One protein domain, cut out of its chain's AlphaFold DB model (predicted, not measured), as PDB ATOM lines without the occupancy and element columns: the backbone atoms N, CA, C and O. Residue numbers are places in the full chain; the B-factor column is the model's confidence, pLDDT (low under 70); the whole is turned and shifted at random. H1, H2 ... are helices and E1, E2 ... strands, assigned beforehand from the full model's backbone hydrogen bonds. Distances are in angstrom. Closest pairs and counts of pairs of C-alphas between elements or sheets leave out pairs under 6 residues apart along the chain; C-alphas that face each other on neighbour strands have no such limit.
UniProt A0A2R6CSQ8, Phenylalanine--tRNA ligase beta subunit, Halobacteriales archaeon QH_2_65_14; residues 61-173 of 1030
ATOM      1  N   LEU A  61     -40.949   2.441  41.914       89.75
ATOM      2  CA  LEU A  61     -39.973   1.357  42.043       89.75
ATOM      3  C   LEU A  61     -38.613   1.790  41.494       89.75
ATOM      4  O   LEU A  61     -38.549   2.356  40.396       89.75
ATOM      5  N   THR A  62     -37.545   1.444  42.216       90.75
ATOM      6  CA  THR A  62     -36.177   1.464  41.679       90.75
ATOM      7  C   THR A  62     -35.993   0.341  40.652       90.75
ATOM      8  O   THR A  62     -36.868  -0.519  40.505       90.75
ATOM      9  N   ASP A  63     -34.881   0.338  39.914       87.44
ATOM     10  CA  ASP A  63     -34.608  -0.716  38.924       87.44
ATOM     11  C   ASP A  63     -34.559  -2.107  39.585       87.44
ATOM     12  O   ASP A  63     -35.221  -3.032  39.117       87.44
ATOM     13  N   GLU A  64     -33.907  -2.216  40.746       87.44
ATOM     14  CA  GLU A  64     -33.889  -3.432  41.572       87.44
ATOM     15  C   GLU A  64     -35.292  -3.789  42.105       87.44
ATOM     16  O   GLU A  64     -35.706  -4.948  42.101       87.44
ATOM     17  N   GLY A  65     -36.086  -2.788  42.509       90.38
ATOM     18  CA  GLY A  65     -37.475  -2.993  42.927       90.38
ATOM     19  C   GLY A  65     -38.370  -3.570  41.823       90.38
ATOM     20  O   GLY A  65     -39.241  -4.391  42.117       90.38
ATOM     21  N   ARG A  66     -38.157  -3.174  40.558       89.44
ATOM     22  CA  ARG A  66     -38.863  -3.749  39.395       89.44
ATOM     23  C   ARG A  66     -38.414  -5.171  39.112       89.44
ATOM     24  O   ARG A  66     -39.265  -6.030  38.908       89.44
ATOM     25  N   GLU A  67     -37.111  -5.424  39.147       87.50
ATOM     26  CA  GLU A  67     -36.563  -6.771  38.984       87.50
ATOM     27  C   GLU A  67     -37.166  -7.732  40.018       87.50
ATOM     28  O   GLU A  67     -37.694  -8.782  39.662       87.50
ATOM     29  N   TYR A  68     -37.238  -7.332  41.290       91.25
ATOM     30  CA  TYR A  68     -37.860  -8.156  42.333       91.25
ATOM     31  C   TYR A  68     -39.385  -8.263  42.229       91.25
ATOM     32  O   TYR A  68     -39.959  -9.240  42.721       91.25
ATOM     33  N   ALA A  69     -40.065  -7.299  41.604       88.25
ATOM     34  CA  ALA A  69     -41.488  -7.416  41.292       88.25
ATOM     35  C   ALA A  69     -41.746  -8.463  40.191       88.25
ATOM     36  O   ALA A  69     -42.765  -9.159  40.244       88.25
ATOM     37  N   GLU A  70     -40.833  -8.592  39.221       86.00
ATOM     38  CA  GLU A  70     -40.919  -9.556  38.116       86.00
ATOM     39  C   GLU A  70     -40.440 -10.961  38.516       86.00
ATOM     40  O   GLU A  70     -41.160 -11.944  38.303       86.00
ATOM     41  N   ASP A  71     -39.258 -11.054  39.124       83.94
ATOM     42  CA  ASP A  71     -38.563 -12.316  39.407       83.94
ATOM     43  C   ASP A  71     -38.846 -12.870  40.812       83.94
ATOM     44  O   ASP A  71     -38.592 -14.045  41.092       83.94
ATOM     45  N   GLY A  72     -39.428 -12.052  41.691       88.62
ATOM     46  CA  GLY A  72     -39.663 -12.376  43.093       88.62
ATOM     47  C   GLY A  72     -38.511 -11.950  44.004       88.62
ATOM     48  O   GLY A  72     -37.351 -11.897  43.600       88.62
ATOM     49  N   LEU A  73     -38.834 -11.680  45.272       92.00
ATOM     50  CA  LEU A  73     -37.835 -11.317  46.280       92.00
ATOM     51  C   LEU A  73     -36.783 -12.435  46.448       92.00
ATOM     52  O   LEU A  73     -37.170 -13.611  46.489       92.00
ATOM     53  N   PRO A  74     -35.488 -12.107  46.639       91.75
ATOM     54  CA  PRO A  74     -34.420 -13.098  46.809       91.75
ATOM     55  C   PRO A  74     -34.723 -14.144  47.889       91.75
ATOM     56  O   PRO A  74     -34.585 -15.348  47.672       91.75
ATOM     57  N   GLU A  75     -35.241 -13.710  49.042       91.38
ATOM     58  CA  GLU A  75     -35.622 -14.613  50.127       91.38
ATOM     59  C   GLU A  75     -36.827 -15.515  49.793       91.38
ATOM     60  O   GLU A  75     -36.929 -16.632  50.304       91.38
ATOM     61  N   SER A  76     -37.734 -15.062  48.925       89.94
ATOM     62  CA  SER A  76     -38.874 -15.853  48.453       89.94
ATOM     63  C   SER A  76     -38.430 -16.897  47.430       89.94
ATOM     64  O   SER A  76     -38.859 -18.045  47.521       89.94
ATOM     65  N   ARG A  77     -37.509 -16.538  46.527       90.12
ATOM     66  CA  ARG A  77     -36.887 -17.466  45.567       90.12
ATOM     67  C   ARG A  77     -36.114 -18.576  46.280       90.12
ATOM     68  O   ARG A  77     -36.267 -19.744  45.933       90.12
ATOM     69  N   LEU A  78     -35.363 -18.228  47.329       89.00
ATOM     70  CA  LEU A  78     -34.683 -19.199  48.191       89.00
ATOM     71  C   LEU A  78     -35.676 -20.156  48.878       89.00
ATOM     72  O   LEU A  78     -35.435 -21.362  48.933       89.00
ATOM     73  N   TYR A  79     -36.803 -19.637  49.379       88.25
ATOM     74  CA  TYR A  79     -37.855 -20.454  49.994       88.25
ATOM     75  C   TYR A  79     -38.513 -21.404  48.991       88.25
ATOM     76  O   TYR A  79     -38.648 -22.593  49.279       88.25
ATOM     77  N   ASP A  80     -38.890 -20.906  47.813       86.44
ATOM     78  CA  ASP A  80     -39.565 -21.701  46.787       86.44
ATOM     79  C   ASP A  80     -38.637 -22.795  46.228       86.44
ATOM     80  O   ASP A  80     -39.057 -23.949  46.119       86.44
ATOM     81  N   ALA A  81     -37.355 -22.486  45.988       87.25
ATOM     82  CA  ALA A  81     -36.349 -23.471  45.580       87.25
ATOM     83  C   ALA A  81     -36.141 -24.562  46.646       87.25
ATOM     84  O   ALA A  81     -36.111 -25.758  46.335       87.25
ATOM     85  N   ALA A  82     -36.077 -24.179  47.925       84.12
ATOM     86  CA  ALA A  82     -35.971 -25.132  49.026       84.12
ATOM     87  C   ALA A  82     -37.237 -26.005  49.175       84.12
ATOM     88  O   ALA A  82     -37.144 -27.193  49.497       84.12
ATOM     89  N   LEU A  83     -38.425 -25.452  48.910       82.12
ATOM     90  CA  LEU A  83     -39.699 -26.173  48.979       82.12
ATOM     91  C   LEU A  83     -39.875 -27.154  47.803       82.12
ATOM     92  O   LEU A  83     -40.315 -28.291  48.012       82.12
ATOM     93  N   ASP A  84     -39.481 -26.757  46.589       78.88
ATOM     94  CA  ASP A  84     -39.518 -27.587  45.375       78.88
ATOM     95  C   ASP A  84     -38.516 -28.751  45.418       78.88
ATOM     96  O   ASP A  84     -38.801 -29.837  44.893       78.88
ATOM     97  N   ALA A  85     -37.410 -28.595  46.151       76.62
ATOM     98  CA  ALA A  85     -36.513 -29.695  46.508       76.62
ATOM     99  C   ALA A  85     -37.188 -30.771  47.401       76.62
ATOM    100  O   ALA A  85     -36.626 -31.848  47.622       76.62
ATOM    101  N   GLY A  86     -38.431 -30.538  47.858       63.97
ATOM    102  CA  GLY A  86     -39.301 -31.521  48.508       63.97
ATOM    103  C   GLY A  86     -39.233 -31.526  50.035       63.97
ATOM    104  O   GLY A  86     -39.458 -32.571  50.654       63.97
ATOM    105  N   VAL A  87     -38.921 -30.383  50.644       59.81
ATOM    106  CA  VAL A  87     -38.397 -30.320  52.007       59.81
ATOM    107  C   VAL A  87     -39.368 -29.615  52.942       59.81
ATOM    108  O   VAL A  87     -39.492 -28.401  52.927       59.81
ATOM    109  N   ALA A  88     -40.056 -30.375  53.789       56.41
ATOM    110  CA  ALA A  88     -40.854 -29.807  54.879       56.41
ATOM    111  C   ALA A  88     -40.187 -29.979  56.257       56.41
ATOM    112  O   ALA A  88     -40.586 -29.302  57.195       56.41
ATOM    113  N   ASP A  89     -39.216 -30.896  56.393       56.41
ATOM    114  CA  ASP A  89     -38.676 -31.323  57.698       56.41
ATOM    115  C   ASP A  89     -37.192 -31.808  57.674       56.41
ATOM    116  O   ASP A  89     -36.688 -32.208  58.722       56.41
ATOM    117  N   ASP A  90     -36.475 -31.803  56.533       65.56
ATOM    118  CA  ASP A  90     -35.104 -32.362  56.408       65.56
ATOM    119  C   ASP A  90     -34.075 -31.299  55.936       65.56
ATOM    120  O   ASP A  90     -34.262 -30.737  54.868       65.56
ATOM    121  N   PRO A  91     -32.967 -31.020  56.651       73.25
ATOM    122  CA  PRO A  91     -31.991 -30.004  56.231       73.25
ATOM    123  C   PRO A  91     -31.329 -30.333  54.884       73.25
ATOM    124  O   PRO A  91     -30.887 -31.467  54.675       73.25
ATOM    125  N   VAL A  92     -31.220 -29.341  53.993       77.06
ATOM    126  CA  VAL A  92     -30.570 -29.481  52.675       77.06
ATOM    127  C   VAL A  92     -29.394 -28.515  52.556       77.06
ATOM    128  O   VAL A  92     -29.539 -27.376  52.998       77.06
ATOM    129  N   PRO A  93     -28.257 -28.914  51.950       83.81
ATOM    130  CA  PRO A  93     -27.117 -28.022  51.777       83.81
ATOM    131  C   PRO A  93     -27.504 -26.756  51.011       83.81
ATOM    132  O   PRO A  93     -28.000 -26.838  49.886       83.81
ATOM    133  N   LEU A  94     -27.237 -25.595  51.608       84.12
ATOM    134  CA  LEU A  94     -27.582 -24.280  51.072       84.12
ATOM    135  C   LEU A  94     -27.047 -24.101  49.646       84.12
ATOM    136  O   LEU A  94     -27.803 -23.709  48.764       84.12
ATOM    137  N   GLY A  95     -25.800 -24.512  49.392       81.75
ATOM    138  CA  GLY A  95     -25.179 -24.413  48.067       81.75
ATOM    139  C   GLY A  95     -25.959 -25.121  46.953       81.75
ATOM    140  O   GLY A  95     -25.989 -24.635  45.835       81.75
ATOM    141  N   SER A  96     -26.669 -26.216  47.254       77.94
ATOM    142  CA  SER A  96     -27.489 -26.906  46.244       77.94
ATOM    143  C   SER A  96     -28.806 -26.199  45.917       77.94
ATOM    144  O   SER A  96     -29.406 -26.496  44.893       77.94
ATOM    145  N   VAL A  97     -29.257 -25.291  46.786       84.19
ATOM    146  CA  VAL A  97     -30.515 -24.547  46.629       84.19
ATOM    147  C   VAL A  97     -30.267 -23.158  46.036       84.19
ATOM    148  O   VAL A  97     -31.139 -22.641  45.346       84.19
ATOM    149  N   LEU A  98     -29.087 -22.566  46.261       86.69
ATOM    150  CA  LEU A  98     -28.719 -21.255  45.707       86.69
ATOM    151  C   LEU A  98     -28.699 -21.259  44.170       86.69
ATOM    152  O   LEU A  98     -29.290 -20.367  43.563       86.69
ATOM    153  N   ASP A  99     -28.129 -22.303  43.558       80.88
ATOM    154  CA  ASP A  99     -28.116 -22.474  42.097       80.88
ATOM    155  C   ASP A  99     -29.540 -22.557  41.517       80.88
ATOM    156  O   ASP A  99     -29.860 -21.904  40.523       80.88
ATOM    157  N   ASP A 100     -30.421 -23.335  42.159       81.69
ATOM    158  CA  ASP A 100     -31.818 -23.504  41.737       81.69
ATOM    159  C   ASP A 100     -32.657 -22.235  41.991       81.69
ATOM    160  O   ASP A 100     -33.602 -21.956  41.249       81.69
ATOM    161  N   ALA A 101     -32.303 -21.446  43.012       83.75
ATOM    162  CA  ALA A 101     -32.896 -20.141  43.295       83.75
ATOM    163  C   ALA A 101     -32.370 -19.036  42.364       83.75
ATOM    164  O   ALA A 101     -32.981 -17.964  42.306       83.75
ATOM    165  N   GLY A 102     -31.277 -19.282  41.629       82.88
ATOM    166  CA  GLY A 102     -30.595 -18.312  40.771       82.88
ATOM    167  C   GLY A 102     -30.022 -17.131  41.555       82.88
ATOM    168  O   GLY A 102     -30.231 -15.993  41.142       82.88
ATOM    169  N   LEU A 103     -29.415 -17.404  42.714       87.94
ATOM    170  CA  LEU A 103     -28.835 -16.401  43.609       87.94
ATOM    171  C   LEU A 103     -27.310 -16.543  43.653       87.94
ATOM    172  O   LEU A 103     -26.804 -17.614  43.986       87.94
ATOM    173  N   ASP A 104     -26.600 -15.452  43.387       84.25
ATOM    174  CA  ASP A 104     -25.146 -15.320  43.471       84.25
ATOM    175  C   ASP A 104     -24.740 -13.979  44.117       84.25
ATOM    176  O   ASP A 104     -25.549 -13.061  44.261       84.25
ATOM    177  N   GLY A 105     -23.492 -13.896  44.591       84.19
ATOM    178  CA  GLY A 105     -22.930 -12.680  45.193       84.19
ATOM    179  C   GLY A 105     -23.781 -12.083  46.325       84.19
ATOM    180  O   GLY A 105     -24.280 -12.799  47.195       84.19
ATOM    181  N   GLU A 106     -23.969 -10.763  46.289       79.56
ATOM    182  CA  GLU A 106     -24.695  -9.978  47.301       79.56
ATOM    183  C   GLU A 106     -26.170 -10.407  47.466       79.56
ATOM    184  O   GLU A 106     -26.739 -10.325  48.561       79.56
ATOM    185  N   ALA A 107     -26.790 -10.966  46.418       81.62
ATOM    186  CA  ALA A 107     -28.165 -11.461  46.476       81.62
ATOM    187  C   ALA A 107     -28.324 -12.637  47.459       81.62
ATOM    188  O   ALA A 107     -29.407 -12.830  48.025       81.62
ATOM    189  N   VAL A 108     -27.250 -13.400  47.706       86.88
ATOM    190  CA  VAL A 108     -27.226 -14.483  48.702       86.88
ATOM    191  C   VAL A 108     -27.337 -13.915  50.115       86.88
ATOM    192  O   VAL A 108     -28.172 -14.378  50.898       86.88
ATOM    193  N   ASP A 109     -26.560 -12.883  50.435       84.69
ATOM    194  CA  ASP A 109     -26.569 -12.255  51.758       84.69
ATOM    195  C   ASP A 109     -27.908 -11.569  52.042       84.69
ATOM    196  O   ASP A 109     -28.492 -11.735  53.123       84.69
ATOM    197  N   ILE A 110     -28.461 -10.879  51.038       85.56
ATOM    198  CA  ILE A 110     -29.795 -10.272  51.100       85.56
ATOM    199  C   ILE A 110     -30.860 -11.347  51.335       85.56
ATOM    200  O   ILE A 110     -31.721 -11.179  52.212       85.56
ATOM    201  N   ALA A 111     -30.809 -12.459  50.595       88.75
ATOM    202  CA  ALA A 111     -31.745 -13.561  50.766       88.75
ATOM    203  C   ALA A 111     -31.658 -14.132  52.187       88.75
ATOM    204  O   ALA A 111     -32.681 -14.207  52.865       88.75
ATOM    205  N   LEU A 112     -30.463 -14.460  52.687       86.12
ATOM    206  CA  LEU A 112     -30.268 -15.058  54.013       86.12
ATOM    207  C   LEU A 112     -30.725 -14.139  55.157       86.12
ATOM    208  O   LEU A 112     -31.426 -14.591  56.073       86.12
ATOM    209  N   ALA A 113     -30.388 -12.848  55.095       84.94
ATOM    210  CA  ALA A 113     -30.771 -11.872  56.111       84.94
ATOM    211  C   ALA A 113     -32.300 -11.729  56.227       84.94
ATOM    212  O   ALA A 113     -32.858 -11.668  57.331       84.94
ATOM    213  N   ASN A 114     -32.999 -11.709  55.089       87.19
ATOM    214  CA  ASN A 114     -34.452 -11.544  55.053       87.19
ATOM    215  C   ASN A 114     -35.205 -12.859  55.294       87.19
ATOM    216  O   ASN A 114     -36.255 -12.843  55.940       87.19
ATOM    217  N   PHE A 115     -34.647 -13.994  54.870       87.31
ATOM    218  CA  PHE A 115     -35.214 -15.329  55.063       87.31
ATOM    219  C   PHE A 115     -35.464 -15.639  56.545       87.31
ATOM    220  O   PHE A 115     -36.568 -16.039  56.933       87.31
ATOM    221  N   ALA A 116     -34.475 -15.354  57.400       81.12
ATOM    222  CA  ALA A 116     -34.605 -15.500  58.848       81.12
ATOM    223  C   ALA A 116     -35.559 -14.452  59.456       81.12
ATOM    224  O   ALA A 116     -36.389 -14.782  60.307       81.12
ATOM    225  N   ARG A 117     -35.489 -13.189  59.003       85.62
ATOM    226  CA  ARG A 117     -36.351 -12.095  59.495       85.62
ATOM    227  C   ARG A 117     -37.834 -12.381  59.266       85.62
ATOM    228  O   ARG A 117     -38.650 -12.106  60.147       85.62
ATOM    229  N   LYS A 118     -38.176 -12.900  58.086       84.81
ATOM    230  CA  LYS A 118     -39.554 -13.175  57.660       84.81
ATOM    231  C   LYS A 118     -40.078 -14.528  58.149       84.81
ATOM    232  O   LYS A 118     -41.252 -14.835  57.953       84.81
ATOM    233  N   GLY A 119     -39.243 -15.308  58.840       81.31
ATOM    234  CA  GLY A 119     -39.632 -16.596  59.410       81.31
ATOM    235  C   GLY A 119     -39.967 -17.639  58.346       81.31
ATOM    236  O   GLY A 119     -40.821 -18.486  58.582       81.31
ATOM    237  N   TYR A 120     -39.325 -17.559  57.179       86.12
ATOM    238  CA  TYR A 120     -39.500 -18.519  56.086       86.12
ATOM    239  C   TYR A 120     -38.864 -19.876  56.418       86.12
ATOM    240  O   TYR A 120     -39.260 -20.903  55.868       86.12
ATOM    241  N   GLY A 121     -37.923 -19.892  57.363       83.56
ATOM    242  CA  GLY A 121     -37.220 -21.087  57.793       83.56
ATOM    243  C   GLY A 121     -35.994 -20.785  58.654       83.56
ATOM    244  O   GLY A 121     -35.808 -19.655  59.108       83.56
ATOM    245  N   GLU A 122     -35.150 -21.796  58.862       83.38
ATOM    246  CA  GLU A 122     -33.888 -21.694  59.607       83.38
ATOM    247  C   GLU A 122     -32.714 -22.165  58.735       83.38
ATOM    248  O   GLU A 122     -32.828 -23.151  57.998       83.38
ATOM    249  N   VAL A 123     -31.579 -21.462  58.838       83.75
ATOM    250  CA  VAL A 123     -30.306 -21.842  58.211       83.75
ATOM    251  C   VAL A 123     -29.304 -22.170  59.316       83.75
ATOM    252  O   VAL A 123     -28.918 -21.296  60.090       83.75
ATOM    253  N   GLU A 124     -28.880 -23.431  59.399       78.38
ATOM    254  CA  GLU A 124     -27.915 -23.911  60.393       78.38
ATOM    255  C   GLU A 124     -26.821 -24.754  59.724       78.38
ATOM    256  O   GLU A 124     -27.109 -25.687  58.974       78.38
ATOM    257  N   GLN A 125     -25.550 -24.456  60.026       76.50
ATOM    258  CA  GLN A 125     -24.380 -25.227  59.564       76.50
ATOM    259  C   GLN A 125     -24.396 -25.515  58.050       76.50
ATOM    260  O   GLN A 125     -24.228 -26.658  57.623       76.50
ATOM    261  N   GLY A 126     -24.669 -24.488  57.240       80.31
ATOM    262  CA  GLY A 126     -24.711 -24.607  55.781       80.31
ATOM    263  C   GLY A 126     -25.906 -25.394  55.238       80.31
ATOM    264  O   GLY A 126     -25.882 -25.782  54.074       80.31
ATOM    265  N   ASN A 127     -26.942 -25.646  56.045       82.81
ATOM    266  CA  ASN A 127     -28.175 -26.289  55.600       82.81
ATOM    267  C   ASN A 127     -29.393 -25.387  55.819       82.81
ATOM    268  O   ASN A 127     -29.497 -24.732  56.854       82.81
ATOM    269  N   VAL A 128     -30.328 -25.403  54.870       86.00
ATOM    270  CA  VAL A 128     -31.600 -24.672  54.925       86.00
ATOM    271  C   VAL A 128     -32.758 -25.616  55.262       86.00
ATOM    272  O   VAL A 128     -32.816 -26.757  54.797       86.00
ATOM    273  N   THR A 129     -33.686 -25.133  56.084       84.56
ATOM    274  CA  THR A 129     -34.990 -25.747  56.373       84.56
ATOM    275  C   THR A 129     -36.074 -24.691  56.214       84.56
ATOM    276  O   THR A 129     -35.823 -23.533  56.531       84.56
ATOM    277  N   VAL A 130     -37.263 -25.064  55.734       85.25
ATOM    278  CA  VAL A 130     -38.368 -24.123  55.467       85.25
ATOM    279  C   VAL A 130     -39.601 -24.455  56.302       85.25
ATOM    280  O   VAL A 130     -39.855 -25.627  56.578       85.25
ATOM    281  N   ASP A 131     -40.385 -23.449  56.695       81.12
ATOM    282  CA  ASP A 131     -41.697 -23.663  57.321       81.12
ATOM    283  C   ASP A 131     -42.775 -23.813  56.229       81.12
ATOM    284  O   ASP A 131     -43.186 -22.811  55.647       81.12
ATOM    285  N   PRO A 132     -43.317 -25.023  55.979       71.56
ATOM    286  CA  PRO A 132     -44.295 -25.268  54.911       71.56
ATOM    287  C   PRO A 132     -45.648 -24.562  55.125       71.56
ATOM    288  O   PRO A 132     -46.553 -24.686  54.295       71.56
ATOM    289  N   GLY A 133     -45.845 -23.885  56.260       71.75
ATOM    290  CA  GLY A 133     -47.000 -23.035  56.536       71.75
ATOM    291  C   GLY A 133     -46.914 -21.629  55.935       71.75
ATOM    292  O   GLY A 133     -47.917 -20.911  55.987       71.75
ATOM    293  N   VAL A 134     -45.762 -21.239  55.386       77.81
ATOM    294  CA  VAL A 134     -45.513 -19.909  54.820       77.81
ATOM    295  C   VAL A 134     -45.934 -19.853  53.348       77.81
ATOM    296  O   VAL A 134     -45.762 -20.797  52.578       77.81
ATOM    297  N   SER A 135     -46.531 -18.728  52.960       78.38
ATOM    298  CA  SER A 135     -46.974 -18.437  51.596       78.38
ATOM    299  C   SER A 135     -46.241 -17.183  51.131       78.38
ATOM    300  O   SER A 135     -46.562 -16.086  51.582       78.38
ATOM    301  N   THR A 136     -45.246 -17.342  50.258       77.88
ATOM    302  CA  THR A 136     -44.417 -16.245  49.718       77.88
ATOM    303  C   THR A 136     -45.243 -15.240  48.919       77.88
ATOM    304  O   THR A 136     -45.037 -14.038  49.026       77.88
ATOM    305  N   GLY A 137     -46.281 -15.700  48.212       69.44
ATOM    306  CA  GLY A 137     -47.247 -14.826  47.533       69.44
ATOM    307  C   GLY A 137     -48.151 -14.014  48.473       69.44
ATOM    308  O   GLY A 137     -48.891 -13.138  48.013       69.44
ATOM    309  N   ASP A 138     -48.121 -14.302  49.778       77.50
ATOM    310  CA  ASP A 138     -48.819 -13.520  50.794       77.50
ATOM    311  C   ASP A 138     -47.925 -12.497  51.512       77.50
ATOM    312  O   ASP A 138     -48.422 -11.812  52.407       77.50
ATOM    313  N   ASP A 139     -46.655 -12.379  51.113       85.88
ATOM    314  CA  ASP A 139     -45.696 -11.422  51.661       85.88
ATOM    315  C   ASP A 139     -46.101  -9.976  51.350       85.88
ATOM    316  O   ASP A 139     -46.376  -9.618  50.200       85.88
ATOM    317  N   ASP A 140     -46.165  -9.145  52.389       87.00
ATOM    318  CA  ASP A 140     -46.670  -7.777  52.270       87.00
ATOM    319  C   ASP A 140     -45.698  -6.871  51.486       87.00
ATOM    320  O   ASP A 140     -46.153  -6.000  50.747       87.00
ATOM    321  N   GLU A 141     -44.381  -7.124  51.553       90.31
ATOM    322  CA  GLU A 141     -43.379  -6.399  50.756       90.31
ATOM    323  C   GLU A 141     -43.477  -6.799  49.274       90.31
ATOM    324  O   GLU A 141     -43.541  -5.930  48.407       90.31
ATOM    325  N   TYR A 142     -43.586  -8.097  48.968       89.50
ATOM    326  CA  TYR A 142     -43.743  -8.566  47.584       89.50
ATOM    327  C   TYR A 142     -45.053  -8.084  46.943       89.50
ATOM    328  O   TYR A 142     -45.066  -7.620  45.804       89.50
ATOM    329  N   ARG A 143     -46.174  -8.133  47.675       88.50
ATOM    330  CA  ARG A 143     -47.454  -7.601  47.177       88.50
ATOM    331  C   ARG A 143     -47.397  -6.099  46.923       88.50
ATOM    332  O   ARG A 143     -48.025  -5.644  45.972       88.50
ATOM    333  N   ALA A 144     -46.682  -5.352  47.763       89.94
ATOM    334  CA  ALA A 144     -46.479  -3.925  47.562       89.94
ATOM    335  C   ALA A 144     -45.663  -3.654  46.288       89.94
ATOM    336  O   ALA A 144     -46.073  -2.811  45.497       89.94
ATOM    337  N   LEU A 145     -44.595  -4.420  46.028       90.94
ATOM    338  CA  LEU A 145     -43.823  -4.322  44.782       90.94
ATOM    339  C   LEU A 145     -44.688  -4.597  43.542       90.94
ATOM    340  O   LEU A 145     -44.742  -3.772  42.634       90.94
ATOM    341  N   VAL A 146     -45.438  -5.704  43.527       89.12
ATOM    342  CA  VAL A 146     -46.308  -6.076  42.391       89.12
ATOM    343  C   VAL A 146     -47.436  -5.060  42.170       89.12
ATOM    344  O   VAL A 146     -47.808  -4.776  41.027       89.12
ATOM    345  N   ALA A 147     -47.998  -4.512  43.252       88.62
ATOM    346  CA  ALA A 147     -49.010  -3.463  43.174       88.62
ATOM    347  C   ALA A 147     -48.430  -2.181  42.560       88.62
ATOM    348  O   ALA A 147     -49.020  -1.655  41.616       88.62
ATOM    349  N   LEU A 148     -47.253  -1.736  43.018       89.44
ATOM    350  CA  LEU A 148     -46.571  -0.558  42.475       89.44
ATOM    351  C   LEU A 148     -46.180  -0.747  41.001       89.44
ATOM    352  O   LEU A 148     -46.418   0.154  40.198       89.44
ATOM    353  N   ASP A 149     -45.678  -1.924  40.615       89.56
ATOM    354  CA  ASP A 149     -45.330  -2.238  39.219       89.56
ATOM    355  C   ASP A 149     -46.565  -2.234  38.298       89.56
ATOM    356  O   ASP A 149     -46.546  -1.746  37.165       89.56
ATOM    357  N   SER A 150     -47.710  -2.679  38.829       85.44
ATOM    358  CA  SER A 150     -49.004  -2.641  38.135       85.44
ATOM    359  C   SER A 150     -49.667  -1.253  38.130       85.44
ATOM    360  O   SER A 150     -50.732  -1.085  37.522       85.44
ATOM    361  N   GLY A 151     -49.062  -0.259  38.789       82.00
ATOM    362  CA  GLY A 151     -49.597   1.095  38.943       82.00
ATOM    363  C   GLY A 151     -50.797   1.192  39.893       82.00
ATOM    364  O   GLY A 151     -51.647   2.068  39.715       82.00
ATOM    365  N   GLU A 152     -50.915   0.269  40.849       84.25
ATOM    366  CA  GLU A 152     -51.906   0.291  41.928       84.25
ATOM    367  C   GLU A 152     -51.342   0.990  43.179       84.25
ATOM    368  O   GLU A 152     -50.163   0.863  43.504       84.25
ATOM    369  N   ASP A 153     -52.195   1.717  43.909       79.12
ATOM    370  CA  ASP A 153     -51.813   2.357  45.173       79.12
ATOM    371  C   ASP A 153     -51.651   1.312  46.296       79.12
ATOM    372  O   ASP A 153     -52.484   0.410  46.450       79.12
ATOM    373  N   VAL A 154     -50.620   1.472  47.131       84.38
ATOM    374  CA  VAL A 154     -50.348   0.607  48.290       84.38
ATOM    375  C   VAL A 154     -50.698   1.341  49.587       84.38
ATOM    376  O   VAL A 154     -50.053   2.314  49.958       84.38
ATOM    377  N   ASP A 155     -51.707   0.847  50.311       78.44
ATOM    378  CA  ASP A 155     -52.159   1.427  51.592       78.44
ATOM    379  C   ASP A 155     -51.369   0.908  52.823       78.44
ATOM    380  O   ASP A 155     -51.649   1.306  53.960       78.44
ATOM    381  N   ASP A 156     -50.416  -0.011  52.630       85.06
ATOM    382  CA  ASP A 156     -49.625  -0.628  53.703       85.06
ATOM    383  C   ASP A 156     -48.332   0.157  53.979       85.06
ATOM    384  O   ASP A 156     -47.290  -0.059  53.358       85.06
ATOM    385  N   ALA A 157     -48.413   1.094  54.925       83.69
ATOM    386  CA  ALA A 157     -47.294   1.956  55.296       83.69
ATOM    387  C   ALA A 157     -46.093   1.184  55.874       83.69
ATOM    388  O   ALA A 157     -44.953   1.588  55.655       83.69
ATOM    389  N   ASP A 158     -46.330   0.077  56.588       83.75
ATOM    390  CA  ASP A 158     -45.247  -0.707  57.187       83.75
ATOM    391  C   ASP A 158     -44.465  -1.461  56.095       83.75
ATOM    392  O   ASP A 158     -43.235  -1.509  56.146       83.75
ATOM    393  N   ALA A 159     -45.157  -1.995  55.078       86.12
ATOM    394  CA  ALA A 159     -44.522  -2.630  53.922       86.12
ATOM    395  C   ALA A 159     -43.720  -1.622  53.088       86.12
ATOM    396  O   ALA A 159     -42.551  -1.857  52.782       86.12
ATOM    397  N   LEU A 160     -44.311  -0.461  52.789       87.44
ATOM    398  CA  LEU A 160     -43.616   0.599  52.065       87.44
ATOM    399  C   LEU A 160     -42.370   1.079  52.825       87.44
ATOM    400  O   LEU A 160     -41.386   1.447  52.191       87.44
ATOM    401  N   ASP A 161     -42.402   1.163  54.162       87.00
ATOM    402  CA  ASP A 161     -41.259   1.635  54.968       87.00
ATOM    403  C   ASP A 161     -40.097   0.638  54.927       87.00
ATOM    404  O   ASP A 161     -38.932   1.023  55.016       87.00
ATOM    405  N   GLN A 162     -40.406  -0.654  54.808       87.81
ATOM    406  CA  GLN A 162     -39.391  -1.690  54.655       87.81
ATOM    407  C   GLN A 162     -38.793  -1.686  53.252       87.81
ATOM    408  O   GLN A 162     -37.579  -1.829  53.131       87.81
ATOM    409  N   LEU A 163     -39.608  -1.487  52.212       90.31
ATOM    410  CA  LEU A 163     -39.116  -1.361  50.838       90.31
ATOM    411  C   LEU A 163     -38.185  -0.149  50.678       90.31
ATOM    412  O   LEU A 163     -37.136  -0.273  50.053       90.31
ATOM    413  N   ASP A 164     -38.519   0.985  51.300       88.81
ATOM    414  CA  ASP A 164     -37.714   2.216  51.264       88.81
ATOM    415  C   ASP A 164     -36.351   2.024  51.957       88.81
ATOM    416  O   ASP A 164     -35.303   2.321  51.391       88.81
ATOM    417  N   ARG A 165     -36.325   1.394  53.143       87.81
ATOM    418  CA  ARG A 165     -35.062   1.045  53.831       87.81
ATOM    419  C   ARG A 165     -34.192   0.060  53.059       87.81
ATOM    420  O   ARG A 165     -32.992   0.009  53.310       87.81
ATOM    421  N   ARG A 166     -34.804  -0.757  52.200       87.31
ATOM    422  CA  ARG A 166     -34.115  -1.713  51.327       87.31
ATOM    423  C   ARG A 166     -33.672  -1.084  50.002       87.31
ATOM    424  O   ARG A 166     -33.088  -1.798  49.206       87.31
ATOM    425  N   GLY A 167     -33.970   0.195  49.745       88.06
ATOM    426  CA  GLY A 167     -33.658   0.843  48.467       88.06
ATOM    427  C   GLY A 167     -34.498   0.346  47.281       88.06
ATOM    428  O   GLY A 167     -34.132   0.578  46.134       88.06
ATOM    429  N   LEU A 168     -35.628  -0.329  47.532       91.12
ATOM    430  CA  LEU A 168     -36.472  -0.934  46.485       91.12
ATOM    431  C   LEU A 168     -37.561   0.008  45.955       91.12
ATOM    432  O   LEU A 168     -38.177  -0.249  44.921       91.12
ATOM    433  N   VAL A 169     -37.827   1.097  46.672       91.12
ATOM    434  CA  VAL A 169     -38.750   2.154  46.256       91.12
ATOM    435  C   VAL A 169     -38.122   3.511  46.512       91.12
ATOM    436  O   VAL A 169     -37.373   3.682  47.470       91.12
ATOM    437  N   GLU A 170     -38.480   4.485  45.686       87.25
ATOM    438  CA  GLU A 170     -38.169   5.892  45.893       87.25
ATOM    439  C   GLU A 170     -39.460   6.651  46.210       87.25
ATOM    440  O   GLU A 170     -40.464   6.567  45.492       87.25
ATOM    441  N   ARG A 171     -39.447   7.401  47.312       84.88
ATOM    442  CA  ARG A 171     -40.582   8.220  47.743       84.88
ATOM    443  C   ARG A 171     -40.348   9.674  47.381       84.88
ATOM    444  O   ARG A 171     -39.455  10.326  47.916       84.88
ATOM    445  N   THR A 172     -41.211  10.205  46.526       76.62
ATOM    446  CA  THR A 172     -41.208  11.621  46.170       76.62
ATOM    447  C   THR A 172     -42.445  12.300  46.739       76.62
ATOM    448  O   THR A 172     -43.579  11.989  46.375       76.62
ATOM    449  N   GLU A 173     -42.246  13.280  47.615       75.44
ATOM    450  CA  GLU A 173     -43.329  14.148  48.065       75.44
ATOM    451  C   GLU A 173     -43.502  15.325  47.099       75.44
ATOM    452  O   GLU A 173     -42.581  16.106  46.851       75.44
TER     453      GLU A 173
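What this domain is: This is residues 61 to 173 of the 1030 residues of the protein "Phenylalanine--tRNA ligase beta subunit" of Halobacteriales archaeon QH_2_65_14 (UniProt A0A2R6CSQ8). Two small lobes follow each other along the longest axis: one has H2, H3 and H4 with the short strand hairpin E1 and E2, the other has H1, H5 and H6, with E3 running outward at its far end. Within each lobe the touching helices cross steeply, and the lobes are joined by residues 72 to 73 and residues 131 to 139. The printed part has 113 residues with six named helices and three named strands, in the order H1 H2 H3 H4 E1 E2 H5 H6 E3; its two-stranded sheet, E1 - E2, is antiparallel, and the class is mostly helix. The whole is compact, with a radius of gyration of the C-alphas of 14.3 A, but elongated in outline, spanning 47 by 28 by 20 A.

How they stand to each other: H1, residues 63 to 71, is close to but not clearly touching H2, residues 74 to 84; their closest C-alphas, of Tyr 68 and Pro 74, are 7.5 A apart. H2 touches H3, residues 94 to 101, about perpendicular at 80 degrees, closest at the C-alphas of Leu 78 and Ala 101, 5.3 A. H2 also touches H4, residues 106 to 117, about perpendicular at 75 degrees, closest at the C-alphas of Glu 75 and Ala 111, 4.1 A. E1, residues 121 to 124, and E2, residues 127 to 130, form an antiparallel hairpin, with N 122 and O 129 within hydrogen-bond range at 3.0 A and N 124 and O 127 at 2.9 A. Residues 92 to 93 make a short antiparallel pairing with residues 127 to 128 of E2. The closest C-alphas of H2 and E2, of Tyr 79 and Val 130, are 6.6 A apart. H5, residues 140 to 149, touches H1, about perpendicular at 74 degrees, closest at the C-alphas of Ala 69 and Val 146, 5.1 A. H5 also touches H6, residues 157 to 165, about perpendicular at 79 degrees, closest at the C-alphas of Glu 141 and Ala 159, 5.1 A. E3, residues 169 to 173, pairs with no named strand; its closest C-alpha to H6 is that of Val 169, 5.8 A from that of Leu 163. H2 and H5 are apart. In H1, H2, H4, H5 and H6 every O i to N i+4 pair is within hydrogen-bond range; in H3, 2 of 4 are.

Where its parts are: H1 begins at C-alpha 63, (-34.608, -0.716, 38.924). H2 is 15.4 A long, H4 17.0 A and H5 14.2 A; H4 ends at C-alpha 117, (-36.351, -12.095, 59.495). E3 is 13.0 A long and ends at C-alpha 173, (-43.329, 14.148, 48.065).

The domain as a whole: The two C-alphas farthest apart, of Asp 90 and Glu 173, are 48.0 A apart. The printed part has no cut, and no link is long. Mean pLDDT of the printed part is 83.6; residues 86 to 90 and 137 are under 70.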